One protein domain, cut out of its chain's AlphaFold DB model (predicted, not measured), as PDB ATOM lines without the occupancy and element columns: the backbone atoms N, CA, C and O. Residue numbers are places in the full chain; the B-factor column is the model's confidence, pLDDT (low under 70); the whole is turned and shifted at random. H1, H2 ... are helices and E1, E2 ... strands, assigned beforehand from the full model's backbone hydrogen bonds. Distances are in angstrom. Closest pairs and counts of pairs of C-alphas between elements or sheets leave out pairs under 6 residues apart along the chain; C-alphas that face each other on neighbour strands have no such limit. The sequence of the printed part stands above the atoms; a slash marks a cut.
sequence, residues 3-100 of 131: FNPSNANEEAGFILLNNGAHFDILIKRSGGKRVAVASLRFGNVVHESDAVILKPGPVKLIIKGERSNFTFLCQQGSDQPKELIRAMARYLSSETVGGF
ATOM      1  N   PHE A   3     117.669 140.354 137.557       97.94
ATOM      2  CA  PHE A   3     116.923 141.193 136.625       97.94
ATOM      3  C   PHE A   3     117.853 141.638 135.503       97.94
ATOM      4  O   PHE A   3     118.905 142.238 135.768       97.94
ATOM      5  N   ASN A   4     117.474 141.340 134.263       96.19
ATOM      6  CA  ASN A   4     118.258 141.621 133.064       96.19
ATOM      7  C   ASN A   4     117.420 142.482 132.098       96.19
ATOM      8  O   ASN A   4     116.778 141.938 131.199       96.19
ATOM      9  N   PRO A   5     117.398 143.818 132.286       96.06
ATOM     10  CA  PRO A   5     116.587 144.710 131.467       96.06
ATOM     11  C   PRO A   5     117.100 144.737 130.024       96.06
ATOM     12  O   PRO A   5     118.280 145.001 129.752       96.06
ATOM     13  N   SER A   6     116.187 144.486 129.094       93.38
ATOM     14  CA  SER A   6     116.437 144.545 127.655       93.38
ATOM     15  C   SER A   6     116.252 145.964 127.126       93.38
ATOM     16  O   SER A   6     117.008 146.401 126.256       93.38
ATOM     17  N   ASN A   7     115.303 146.709 127.698       94.69
ATOM     18  CA  ASN A   7     114.923 148.044 127.247       94.69
ATOM     19  C   ASN A   7     115.226 149.125 128.296       94.69
ATOM     20  O   ASN A   7     115.315 148.860 129.490       94.69
ATOM     21  N   ALA A   8     115.374 150.376 127.850       94.38
ATOM     22  CA  ALA A   8     115.696 151.508 128.731       94.38
ATOM     23  C   ALA A   8     114.545 151.921 129.672       94.38
ATOM     24  O   ALA A   8     114.783 152.612 130.654       94.38
ATOM     25  N   ASN A   9     113.307 151.519 129.371       95.50
ATOM     26  CA  ASN A   9     112.127 151.781 130.203       95.50
ATOM     27  C   ASN A   9     111.947 150.767 131.345       95.50
ATOM     28  O   ASN A   9     111.072 150.958 132.185       95.50
ATOM     29  N   GLU A  10     112.720 149.682 131.345       97.75
ATOM     30  CA  GLU A  10     112.589 148.587 132.300       97.75
ATOM     31  C   GLU A  10     113.494 148.831 133.509       97.75
ATOM     32  O   GLU A  10     114.713 148.996 133.377       97.75
ATOM     33  N   GLU A  11     112.901 148.818 134.698       98.00
ATOM     34  CA  GLU A  11     113.623 148.945 135.960       98.00
ATOM     35  C   GLU A  11     112.972 148.098 137.052       98.00
ATOM     36  O   GLU A  11     111.753 147.912 137.079       98.00
ATOM     37  N   ALA A  12     113.798 147.573 137.953       98.50
ATOM     38  CA  ALA A  12     113.337 146.807 139.099       98.50
ATOM     39  C   ALA A  12     114.299 146.931 140.279       98.50
ATOM     40  O   ALA A  12     115.506 147.092 140.096       98.50
ATOM     41  N   GLY A  13     113.783 146.820 141.497       98.50
ATOM     42  CA  GLY A  13     114.582 146.875 142.712       98.50
ATOM     43  C   GLY A  13     113.742 147.009 143.975       98.50
ATOM     44  O   GLY A  13     112.730 146.319 144.114       98.50
ATOM     45  N   PHE A  14     114.171 147.861 144.901       98.62
ATOM     46  CA  PHE A  14     113.406 148.180 146.107       98.62
ATOM     47  C   PHE A  14     113.035 149.658 146.137       98.62
ATOM     48  O   PHE A  14     113.819 150.501 145.704       98.62
ATOM     49  N   ILE A  15     111.868 149.958 146.700       97.94
ATOM     50  CA  ILE A  15     111.387 151.325 146.918       97.94
ATOM     51  C   ILE A  15     111.190 151.579 148.408       97.94
ATOM     52  O   ILE A  15     110.676 150.714 149.119       97.94
ATOM     53  N   LEU A  16     111.581 152.764 148.867       98.19
ATOM     54  CA  LEU A  16     111.103 153.375 150.100       98.19
ATOM     55  C   LEU A  16     110.037 154.398 149.731       98.19
ATOM     56  O   LEU A  16     110.365 155.390 149.095       98.19
ATOM     57  N   LEU A  17     108.787 154.182 150.123       97.06
ATOM     58  CA  LEU A  17     107.654 155.023 149.733       97.06
ATOM     59  C   LEU A  17     106.995 155.642 150.963       97.06
ATOM     60  O   LEU A  17     106.658 154.928 151.907       97.06
ATOM     61  N   ASN A  18     106.738 156.948 150.925       96.56
ATOM     62  CA  ASN A  18     105.795 157.593 151.833       96.56
ATOM     63  C   ASN A  18     105.034 158.721 151.126       96.56
ATOM     64  O   ASN A  18     105.639 159.625 150.555       96.56
ATOM     65  N   ASN A  19     103.702 158.664 151.183       93.25
ATOM     66  CA  ASN A  19     102.788 159.682 150.657       93.25
ATOM     67  C   ASN A  19     103.148 160.218 149.247       93.25
ATOM     68  O   ASN A  19     103.159 161.422 149.001       93.25
ATOM     69  N   GLY A  20     103.489 159.317 148.318       89.81
ATOM     70  CA  GLY A  20     103.841 159.650 146.931       89.81
ATOM     71  C   GLY A  20     105.290 160.101 146.702       89.81
ATOM     72  O   GLY A  20     105.744 160.068 145.561       89.81
ATOM     73  N   ALA A  21     106.040 160.456 147.748       94.88
ATOM     74  CA  ALA A  21     107.490 160.624 147.670       94.88
ATOM     75  C   ALA A  21     108.177 159.272 147.857       94.88
ATOM     76  O   ALA A  21     107.749 158.457 148.682       94.88
ATOM     77  N   HIS A  22     109.243 159.021 147.101       96.75
ATOM     78  CA  HIS A  22     109.909 157.730 147.175       96.75
ATOM     79  C   HIS A  22     111.389 157.779 146.818       96.75
ATOM     80  O   HIS A  22     111.823 158.579 145.988       96.75
ATOM     81  N   PHE A  23     112.153 156.916 147.485       98.00
ATOM     82  CA  PHE A  23     113.566 156.678 147.234       98.00
ATOM     83  C   PHE A  23     113.763 155.245 146.766       98.00
ATOM     84  O   PHE A  23     113.413 154.298 147.469       98.00
ATOM     85  N   ASP A  24     114.380 155.094 145.609       98.25
ATOM     86  CA  ASP A  24     114.450 153.824 144.911       98.25
ATOM     87  C   ASP A  24     115.899 153.367 144.829       98.25
ATOM     88  O   ASP A  24     116.790 154.170 144.566       98.25
ATOM     89  N   ILE A  25     116.138 152.070 144.989       98.62
ATOM     90  CA  ILE A  25     117.368 151.419 144.539       98.62
ATOM     91  C   ILE A  25     116.998 150.467 143.416       98.62
ATOM     92  O   ILE A  25     116.252 149.514 143.628       98.62
ATOM     93  N   LEU A  26     117.496 150.748 142.215       98.44
ATOM     94  CA  LEU A  26     117.006 150.163 140.973       98.44
ATOM     95  C   LEU A  26     118.148 149.572 140.157       98.44
ATOM     96  O   LEU A  26     119.233 150.145 140.051       98.44
ATOM     97  N   ILE A  27     117.862 148.448 139.513       98.56
ATOM     98  CA  ILE A  27     118.623 147.916 138.391       98.56
ATOM     99  C   ILE A  27     117.893 148.324 137.116       98.56
ATOM    100  O   ILE A  27     116.704 148.047 136.970       98.56
ATOM    101  N   LYS A  28     118.608 148.953 136.182       98.06
ATOM    102  CA  LYS A  28     118.061 149.394 134.891       98.06
ATOM    103  C   LYS A  28     119.097 149.313 133.774       98.06
ATOM    104  O   LYS A  28     120.269 148.993 134.009       98.06
ATOM    105  N   ARG A  29     118.675 149.616 132.544       96.69
ATOM    106  CA  ARG A  29     119.570 149.764 131.389       96.69
ATOM    107  C   ARG A  29     119.873 151.243 131.137       96.69
ATOM    108  O   ARG A  29     118.972 152.011 130.827       96.69
ATOM    109  N   SER A  30     121.145 151.633 131.216       95.06
ATOM    110  CA  SER A  30     121.610 152.998 130.925       95.06
ATOM    111  C   SER A  30     122.873 152.965 130.066       95.06
ATOM    112  O   SER A  30     123.784 152.181 130.326       95.06
ATOM    113  N   GLY A  31     122.916 153.760 128.991       92.38
ATOM    114  CA  GLY A  31     124.049 153.774 128.053       92.38
ATOM    115  C   GLY A  31     124.377 152.397 127.457       92.38
ATOM    116  O   GLY A  31     125.543 152.066 127.258       92.38
ATOM    117  N   GLY A  32     123.360 151.547 127.262       94.00
ATOM    118  CA  GLY A  32     123.524 150.164 126.798       94.00
ATOM    119  C   GLY A  32     124.075 149.185 127.843       94.00
ATOM    120  O   GLY A  32     124.243 148.008 127.531       94.00
ATOM    121  N   LYS A  33     124.328 149.638 129.075       96.94
ATOM    122  CA  LYS A  33     124.861 148.830 130.177       96.94
ATOM    123  C   LYS A  33     123.784 148.552 131.222       96.94
ATOM    124  O   LYS A  33     122.896 149.371 131.447       96.94
ATOM    125  N   ARG A  34     123.896 147.403 131.887       97.81
ATOM    126  CA  ARG A  34     123.136 147.083 133.100       97.81
ATOM    127  C   ARG A  34     123.783 147.807 134.277       97.81
ATOM    128  O   ARG A  34     124.980 147.635 134.512       97.81
ATOM    129  N   VAL A  35     123.013 148.616 134.993       98.50
ATOM    130  CA  VAL A  35     123.528 149.448 136.086       98.50
ATOM    131  C   VAL A  35     122.642 149.354 137.321       98.50
ATOM    132  O   VAL A  35     121.436 149.161 137.187       98.50
ATOM    133  N   ALA A  36     123.247 149.510 138.497       98.56
ATOM    134  CA  ALA A  36     122.549 149.843 139.733       98.56
ATOM    135  C   ALA A  36     122.631 151.355 139.968       98.56
ATOM    136  O   ALA A  36     123.703 151.945 139.818       98.56
ATOM    137  N   VAL A  37     121.508 151.956 140.347       98.56
ATOM    138  CA  VAL A  37     121.393 153.370 140.720       98.56
ATOM    139  C   VAL A  37     120.485 153.514 141.932       98.56
ATOM    140  O   VAL A  37     119.620 152.668 142.168       98.56
ATOM    141  N   ALA A  38     120.660 154.598 142.680       98.56
ATOM    142  CA  ALA A  38     119.660 155.067 143.624       98.56
ATOM    143  C   ALA A  38     119.000 156.342 143.081       98.56
ATOM    144  O   ALA A  38     119.694 157.225 142.582       98.56
ATOM    145  N   SER A  39     117.673 156.437 143.161       97.94
ATOM    146  CA  SER A  39     116.885 157.569 142.662       97.94
ATOM    147  C   SER A  39     116.044 158.150 143.792       97.94
ATOM    148  O   SER A  39     115.205 157.462 144.364       97.94
ATOM    149  N   LEU A  40     116.277 159.410 144.146       97.62
ATOM    150  CA  LEU A  40     115.536 160.124 145.179       97.62
ATOM    151  C   LEU A  40     114.501 161.031 144.513       97.62
ATOM    152  O   LEU A  40     114.878 161.965 143.796       97.62
ATOM    153  N   ARG A  41     113.209 160.772 144.739       94.56
ATOM    154  CA  ARG A  41     112.115 161.529 144.120       94.56
ATOM    155  C   ARG A  41     111.367 162.400 145.116       94.56
ATOM    156  O   ARG A  41     110.842 161.927 146.123       94.56
ATOM    157  N   PHE A  42     111.268 163.678 144.768       85.38
ATOM    158  CA  PHE A  42     110.627 164.734 145.541       85.38
ATOM    159  C   PHE A  42     109.637 165.482 144.647       85.38
ATOM    160  O   PHE A  42     109.993 166.456 143.982       85.38
ATOM    161  N   GLY A  43     108.394 165.008 144.580       81.38
ATOM    162  CA  GLY A  43     107.433 165.535 143.610       81.38
ATOM    163  C   GLY A  43     107.974 165.394 142.182       81.38
ATOM    164  O   GLY A  43     108.153 164.283 141.693       81.38
ATOM    165  N   ASN A  44     108.258 166.516 141.519       85.62
ATOM    166  CA  ASN A  44     108.825 166.550 140.167       85.62
ATOM    167  C   ASN A  44     110.365 166.557 140.121       85.62
ATOM    168  O   ASN A  44     110.934 166.463 139.032       85.62
ATOM    169  N   VAL A  45     111.047 166.690 141.261       91.44
ATOM    170  CA  VAL A  45     112.512 166.682 141.330       91.44
ATOM    171  C   VAL A  45     113.002 165.252 141.500       91.44
ATOM    172  O   VAL A  45     112.547 164.525 142.382       91.44
ATOM    173  N   VAL A  46     113.964 164.865 140.667       95.56
ATOM    174  CA  VAL A  46     114.631 163.565 140.735       95.56
ATOM    175  C   VAL A  46     116.128 163.801 140.846       95.56
ATOM    176  O   VAL A  46     116.712 164.493 140.014       95.56
ATOM    177  N   HIS A  47     116.741 163.215 141.868       96.75
ATOM    178  CA  HIS A  47     118.188 163.143 141.997       96.75
ATOM    179  C   HIS A  47     118.622 161.684 141.890       96.75
ATOM    180  O   HIS A  47     118.125 160.839 142.628       96.75
ATOM    181  N   GLU A  48     119.534 161.384 140.972       97.56
ATOM    182  CA  GLU A  48     120.053 160.035 140.763       97.56
ATOM    183  C   GLU A  48     121.526 159.975 141.166       97.56
ATOM    184  O   GLU A  48     122.276 160.919 140.917       97.56
ATOM    185  N   SER A  49     121.925 158.877 141.806       98.38
ATOM    186  CA  SER A  49     123.321 158.611 142.138       98.38
ATOM    187  C   SER A  49     124.173 158.389 140.890       98.38
ATOM    188  O   SER A  49     123.662 158.084 139.809       98.38
ATOM    189  N   ASP A  50     125.494 158.383 141.067       97.75
ATOM    190  CA  ASP A  50     126.369 157.765 140.078       97.75
ATOM    191  C   ASP A  50     125.984 156.293 139.866       97.75
ATOM    192  O   ASP A  50     125.565 155.579 140.786       97.75
ATOM    193  N   ALA A  51     126.111 155.841 138.620       97.69
ATOM    194  CA  ALA A  51     125.738 154.495 138.226       97.69
ATOM    195  C   ALA A  51     126.875 153.500 138.480       97.69
ATOM    196  O   ALA A  51     127.998 153.668 137.999       97.69
ATOM    197  N   VAL A  52     126.558 152.388 139.143       98.19
ATOM    198  CA  VAL A  52     127.470 151.245 139.259       98.19
ATOM    199  C   VAL A  52     127.172 150.260 138.135       98.19
ATOM    200  O   VAL A  52     126.085 149.690 138.068       98.19
ATOM    201  N   ILE A  53     128.145 150.033 137.249       97.94
ATOM    202  CA  ILE A  53     128.033 149.020 136.189       97.94
ATOM    203  C   ILE A  53     128.026 147.626 136.820       97.94
ATOM    204  O   ILE A  53     128.929 147.275 137.583       97.94
ATOM    205  N   LEU A  54     127.022 146.832 136.457       97.88
ATOM    206  CA  LEU A  54     126.831 145.472 136.941       97.88
ATOM    207  C   LEU A  54     127.278 144.448 135.896       97.88
ATOM    208  O   LEU A  54     127.062 144.614 134.694       97.88
ATOM    209  N   LYS A  55     127.847 143.344 136.375       96.25
ATOM    210  CA  LYS A  55     128.076 142.128 135.587       96.25
ATOM    211  C   LYS A  55     126.756 141.352 135.430       96.25
ATOM    212  O   LYS A  55     125.811 141.613 136.187       96.25
ATOM    213  N   PRO A  56     126.659 140.398 134.489       94.75
ATOM    214  CA  PRO A  56     125.542 139.454 134.450       94.75
ATOM    215  C   PRO A  56     125.356 138.714 135.785       94.75
ATOM    216  O   PRO A  56     126.323 138.509 136.520       94.75
ATOM    217  N   GLY A  57     124.116 138.315 136.080       95.81
ATOM    218  CA  GLY A  57     123.766 137.522 137.260       95.81
ATOM    219  C   GLY A  57     123.197 138.321 138.444       95.81
ATOM    220  O   GLY A  57     122.908 139.527 138.330       95.81
ATOM    221  N   PRO A  58     123.012 137.648 139.595       97.44
ATOM    222  CA  PRO A  58     122.279 138.190 140.727       97.44
ATOM    223  C   PRO A  58     122.998 139.374 141.375       97.44
ATOM    224  O   PRO A  58     124.224 139.509 141.342       97.44
ATOM    225  N   VAL A  59     122.199 140.251 141.976       98.00
ATOM    226  CA  VAL A  59     122.645 141.424 142.726       98.00
ATOM    227  C   VAL A  59     121.910 141.445 144.057       98.00
ATOM    228  O   VAL A  59     120.689 141.259 144.119       98.00
ATOM    229  N   LYS A  60     122.650 141.694 145.131       98.38
ATOM    230  CA  LYS A  60     122.092 142.004 146.441       98.38
ATOM    231  C   LYS A  60     121.928 143.519 146.541       98.38
ATOM    232  O   LYS A  60     122.910 144.256 146.488       98.38
ATOM    233  N   LEU A  61     120.680 143.964 146.650       98.62
ATOM    234  CA  LEU A  61     120.334 145.347 146.960       98.62
ATOM    235  C   LEU A  61     120.165 145.471 148.472       98.62
ATOM    236  O   LEU A  61     119.601 144.580 149.105       98.62
ATOM    237  N   ILE A  62     120.699 146.539 149.053       98.31
ATOM    238  CA  ILE A  62     120.755 146.733 150.499       98.31
ATOM    239  C   ILE A  62     120.316 148.160 150.799       98.31
ATOM    240  O   ILE A  62     120.838 149.112 150.221       98.31
ATOM    241  N   ILE A  63     119.388 148.299 151.739       98.25
ATOM    242  CA  ILE A  63     118.995 149.581 152.311       98.25
ATOM    243  C   ILE A  63     119.293 149.499 153.801       98.25
ATOM    244  O   ILE A  63     118.749 148.642 154.494       98.25
ATOM    245  N   LYS A  64     120.170 150.374 154.292       97.62
ATOM    246  CA  LYS A  64     120.416 150.533 155.727       97.62
ATOM    247  C   LYS A  64     119.650 151.747 156.225       97.62
ATOM    248  O   LYS A  64     119.886 152.850 155.738       97.62
ATOM    249  N   GLY A  65     118.732 151.530 157.160       95.56
ATOM    250  CA  GLY A  65     118.016 152.595 157.852       95.56
ATOM    251  C   GLY A  65     118.676 152.904 159.189       95.56
ATOM    252  O   GLY A  65     118.644 152.083 160.098       95.56
ATOM    253  N   GLU A  66     119.241 154.098 159.313       93.62
ATOM    254  CA  GLU A  66     119.727 154.664 160.569       93.62
ATOM    255  C   GLU A  66     118.780 155.780 161.027       93.62
ATOM    256  O   GLU A  66     117.937 156.256 160.266       93.62
ATOM    257  N   ARG A  67     118.951 156.275 162.260       90.69
ATOM    258  CA  ARG A  67     118.059 157.295 162.842       90.69
ATOM    259  C   ARG A  67     117.820 158.510 161.936       90.69
ATOM    260  O   ARG A  67     116.718 159.047 161.922       90.69
ATOM    261  N   SER A  68     118.849 158.973 161.230       95.56
ATOM    262  CA  SER A  68     118.793 160.189 160.411       95.56
ATOM    263  C   SER A  68     119.024 159.958 158.922       95.56
ATOM    264  O   SER A  68     118.856 160.903 158.152       95.56
ATOM    265  N   ASN A  69     119.381 158.745 158.490       97.56
ATOM    266  CA  ASN A  69     119.799 158.485 157.113       97.56
ATOM    267  C   ASN A  69     119.323 157.127 156.595       97.56
ATOM    268  O   ASN A  69     119.259 156.152 157.338       97.56
ATOM    269  N   PHE A  70     119.098 157.071 155.286       97.88
ATOM    270  CA  PHE A  70     119.069 155.841 154.512       97.88
ATOM    271  C   PHE A  70     120.338 155.752 153.670       97.88
ATOM    272  O   PHE A  70     120.670 156.699 152.955       97.88
ATOM    273  N   THR A  71     121.028 154.618 153.728       98.38
ATOM    274  CA  THR A  71     122.167 154.324 152.850       98.38
ATOM    275  C   THR A  71     121.784 153.207 151.892       98.38
ATOM    276  O   THR A  71     121.392 152.121 152.325       98.38
ATOM    277  N   PHE A  72     121.911 153.471 150.594       98.69
ATOM    278  CA  PHE A  72     121.592 152.536 149.519       98.69
ATOM    279  C   PHE A  72     122.880 151.915 148.990       98.69
ATOM    280  O   PHE A  72     123.791 152.631 148.574       98.69
ATOM    281  N   LEU A  73     122.963 150.584 149.003       98.62
ATOM    282  CA  LEU A  73     124.139 149.845 148.550       98.62
ATOM    283  C   LEU A  73     123.760 148.702 147.609       98.62
ATOM    284  O   LEU A  73     122.692 148.100 147.727       98.62
ATOM    285  N   CYS A  74     124.684 148.345 146.724       98.38
ATOM    286  CA  CYS A  74     124.582 147.155 145.885       98.38
ATOM    287  C   CYS A  74     125.825 146.269 146.016       98.38
ATOM    288  O   CYS A  74     126.933 146.755 146.250       98.38
ATOM    289  N   GLN A  75     125.648 144.962 145.847       98.31
ATOM    290  CA  GLN A  75     126.721 143.977 145.935       98.31
ATOM    291  C   GLN A  75     126.499 142.851 144.914       98.31
ATOM    292  O   GLN A  75     125.376 142.369 144.757       98.31
ATOM    293  N   GLN A  76     127.564 142.408 144.241       96.19
ATOM    294  CA  GLN A  76     127.561 141.209 143.393       96.19
ATOM    295  C   GLN A  76     128.609 140.208 143.876       96.19
ATOM    296  O   GLN A  76     129.744 140.583 144.160       96.19
ATOM    297  N   GLY A  77     128.237 138.926 143.928       93.38
ATOM    298  CA  GLY A  77     129.136 137.856 144.362       93.38
ATOM    299  C   GLY A  77     129.736 138.127 145.745       93.38
ATOM    300  O   GLY A  77     129.018 138.464 146.684       93.38
ATOM    301  N   SER A  78     131.056 137.987 145.850       92.25
ATOM    302  CA  SER A  78     131.839 138.222 147.069       92.25
ATOM    303  C   SER A  78     132.452 139.626 147.156       92.25
ATOM    304  O   SER A  78     133.289 139.864 148.025       92.25
ATOM    305  N   ASP A  79     132.086 140.548 146.257       92.50
ATOM    306  CA  ASP A  79     132.595 141.922 146.292       92.50
ATOM    307  C   ASP A  79     132.136 142.632 147.576       92.50
ATOM    308  O   ASP A  79     131.103 142.290 148.150       92.50
ATOM    309  N   GLN A  80     132.870 143.652 148.026       96.25
ATOM    310  CA  GLN A  80     132.383 144.520 149.102       96.25
ATOM    311  C   GLN A  80     131.151 145.316 148.630       96.25
ATOM    312  O   GLN A  80     131.116 145.731 147.464       96.25
ATOM    313  N   PRO A  81     130.146 145.559 149.497       97.69
ATOM    314  CA  PRO A  81     129.013 146.411 149.154       97.69
ATOM    315  C   PRO A  81     129.474 147.800 148.705       97.69
ATOM    316  O   PRO A  81     130.237 148.466 149.404       97.69
ATOM    317  N   LYS A  82     128.989 148.245 147.547       98.25
ATOM    318  CA  LYS A  82     129.240 149.587 147.019       98.25
ATOM    319  C   LYS A  82     128.085 150.496 147.389       98.25
ATOM    320  O   LYS A  82     126.937 150.177 147.077       98.25
ATOM    321  N   GLU A  83     128.394 151.610 148.037       98.50
ATOM    322  CA  GLU A  83     127.424 152.668 148.306       98.50
ATOM    323  C   GLU A  83     127.064 153.388 147.002       98.50
ATOM    324  O   GLU A  83     127.943 153.733 146.214       98.50
ATOM    325  N   LEU A  84     125.765 153.569 146.774       98.62
ATOM    326  CA  LEU A  84     125.221 154.364 145.675       98.62
ATOM    327  C   LEU A  84     124.968 155.790 146.156       98.62
ATOM    328  O   LEU A  84     125.414 156.750 145.537       98.62
ATOM    329  N   ILE A  85     124.251 155.926 147.274       98.38
ATOM    330  CA  ILE A  85     123.971 157.218 147.896       98.38
ATOM    331  C   ILE A  85     123.592 157.046 149.368       98.38
ATOM    332  O   ILE A  85     123.015 156.029 149.768       98.38
ATOM    333  N   ARG A  86     123.840 158.097 150.151       97.94
ATOM    334  CA  ARG A  86     123.286 158.293 151.489       97.94
ATOM    335  C   ARG A  86     122.357 159.504 151.485       97.94
ATOM    336  O   ARG A  86     122.761 160.597 151.097       97.94
ATOM    337  N   ALA A  87     121.116 159.311 151.920       97.00
ATOM    338  CA  ALA A  87     120.068 160.326 151.916       97.00
ATOM    339  C   ALA A  87     119.515 160.549 153.326       97.00
ATOM    340  O   ALA A  87     119.376 159.603 154.099       97.00
ATOM    341  N   MET A  88     119.146 161.788 153.659       96.88
ATOM    342  CA  MET A  88     118.549 162.075 154.965       96.88
ATOM    343  C   MET A  88     117.136 161.486 155.055       96.88
ATOM    344  O   MET A  88     116.280 161.778 154.222       96.88
ATOM    345  N   ALA A  89     116.857 160.725 156.114       96.19
ATOM    346  CA  ALA A  89     115.565 160.066 156.323       96.19
ATOM    347  C   ALA A  89     114.402 161.060 156.490       96.19
ATOM    348  O   ALA A  89     113.271 160.756 156.113       96.19
ATOM    349  N   ARG A  90     114.685 162.280 156.982       95.69
ATOM    350  CA  ARG A  90     113.691 163.360 157.152       95.69
ATOM    351  C   ARG A  90     112.914 163.671 155.875       95.69
ATOM    352  O   ARG A  90     111.791 164.143 155.942       95.69
ATOM    353  N   TYR A  91     113.506 163.409 154.718       94.94
ATOM    354  CA  TYR A  91     112.890 163.684 153.430       94.94
ATOM    355  C   TYR A  91     111.726 162.758 153.074       94.94
ATOM    356  O   TYR A  91     110.939 163.104 152.201       94.94
ATOM    357  N   LEU A  92     111.592 161.627 153.767       95.62
ATOM    358  CA  LEU A  92     110.416 160.762 153.700       95.62
ATOM    359  C   LEU A  92     109.566 160.846 154.978       95.62
ATOM    360  O   LEU A  92     108.663 160.031 155.163       95.62
ATOM    361  N   SER A  93     109.848 161.786 155.886       95.19
ATOM    362  CA  SER A  93     109.086 161.920 157.129       95.19
ATOM    363  C   SER A  93     107.730 162.566 156.879       95.19
ATOM    364  O   SER A  93     107.587 163.384 155.968       95.19
ATOM    365  N   SER A  94     106.740 162.241 157.709       95.00
ATOM    366  CA  SER A  94     105.389 162.795 157.590       95.00
ATOM    367  C   SER A  94     105.368 164.322 157.748       95.00
ATOM    368  O   SER A  94     104.532 164.979 157.141       95.00
ATOM    369  N   GLU A  95     106.318 164.925 158.473       95.56
ATOM    370  CA  GLU A  95     106.475 166.388 158.542       95.56
ATOM    371  C   GLU A  95     106.911 167.011 157.210       95.56
ATOM    372  O   GLU A  95     106.636 168.184 156.966       95.56
ATOM    373  N   THR A  96     107.597 166.248 156.356       94.69
ATOM    374  CA  THR A  96     108.079 166.722 155.052       94.69
ATOM    375  C   THR A  96     107.117 166.365 153.925       94.69
ATOM    376  O   THR A  96     106.807 167.217 153.096       94.69
ATOM    377  N   VAL A  97     106.646 165.115 153.876       93.75
ATOM    378  CA  VAL A  97     105.807 164.615 152.773       93.75
ATOM    379  C   VAL A  97     104.311 164.710 153.070       93.75
ATOM    380  O   VAL A  97     103.497 164.501 152.177       93.75
ATOM    381  N   GLY A  98     103.934 165.049 154.304       93.06
ATOM    382  CA  GLY A  98     102.546 165.119 154.751       93.06
ATOM    383  C   GLY A  98     101.890 163.747 154.929       93.06
ATOM    384  O   GLY A  98     102.521 162.696 154.811       93.06
ATOM    385  N   GLY A  99     100.583 163.768 155.194       92.81
ATOM    386  CA  GLY A  99      99.769 162.564 155.364       92.81
ATOM    387  C   GLY A  99      99.887 161.921 156.750       92.81
ATOM    388  O   GLY A  99     100.476 162.474 157.676       92.81
ATOM    389  N   PHE A 100      99.285 160.738 156.884       94.69
ATOM    390  CA  PHE A 100      99.190 159.982 158.144       94.69
ATOM    391  C   PHE A 100      99.799 158.574 158.034       94.69
ATOM    392  O   PHE A 100      99.480 157.684 158.818       94.69
TER     393      PHE A 100
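What this domain is: This is residues 3 to 100 of the 131 residues of the protein "GH43_C2 domain-containing protein" of Bacteroidales bacterium (UniProt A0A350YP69). Two antiparallel sheets lie face to face as a sandwich, a twisted one of four strands, E1 to E4, and a smaller one of three, E5 to E7, their strands running nearly alongside each other. Two very short helices, H1 and H2, follow E7 at one end of the sandwich. The printed part has 98 residues, with seven named strands and then two named helices along the chain; the sheet orders are E1 E2 E3 E4 and E5 E6 E7, and the class is mostly strand. The whole is compact, with a radius of gyration of the C-alphas of 13.8 A and spans of 41 by 28 by 19 A.

How they stand to each other: Start at E1, residues 11 to 18, and E2, residues 21 to 30, a hairpin in which N 14 and O 25 are 2.9 A apart. E3, residues 33 to 42, follows as the next antiparallel neighbour, with N 26 and O 37 at 2.9 A. E4, residues 45 to 48, ends this meander, each strand the antiparallel neighbour of the one before; N 40 and O 47 are 2.8 A apart. Look next at residues 52 to 53, which pair antiparallel with residues 35 to 36 of E3. The second meander is E5, residues 60 to 65, E6, residues 69 to 75, and E7, residues 82 to 88, with N 62 and O 73 at 2.9 A and N 72 and O 85 at 2.9 A. The facing parts of the two sheets are 9.7 A apart centre to centre, with strands at 11 degrees; the closest C-alphas of E3 and E7 are those of Ala 38 and Leu 84, 6.0 A. H1, residues 89 to 92, only grazes both sheets. H2, residues 94 to 97, only grazes the four-stranded sheet. Both helices are too short for an O i to N i+4 pair; the one O i to N i+3 pair is within hydrogen-bond range in H1, but not in H2.

Where its parts are: Find C-alpha 11 at (113.623, 148.945, 135.960); from there E1 runs 19.7 A, bending by 68 degrees at residue 14. E2 spans 23.2 A and bends by 75 degrees at residue 27; E3 spans 26.3 A and bends by 59 degrees at residue 36. E6 spans 19.6 A and E7 18.3 A. H2 ends with C-alpha 97 at (105.807, 164.615, 152.773).

The domain as a whole: The C-alphas farthest apart are those of Ser 78 and Gly 99, 41.1 A. The long link is E4 to E5, 11 residues, where the chain changes sheets. The printed part has no cut, and no printed residue is under 70 in pLDDT.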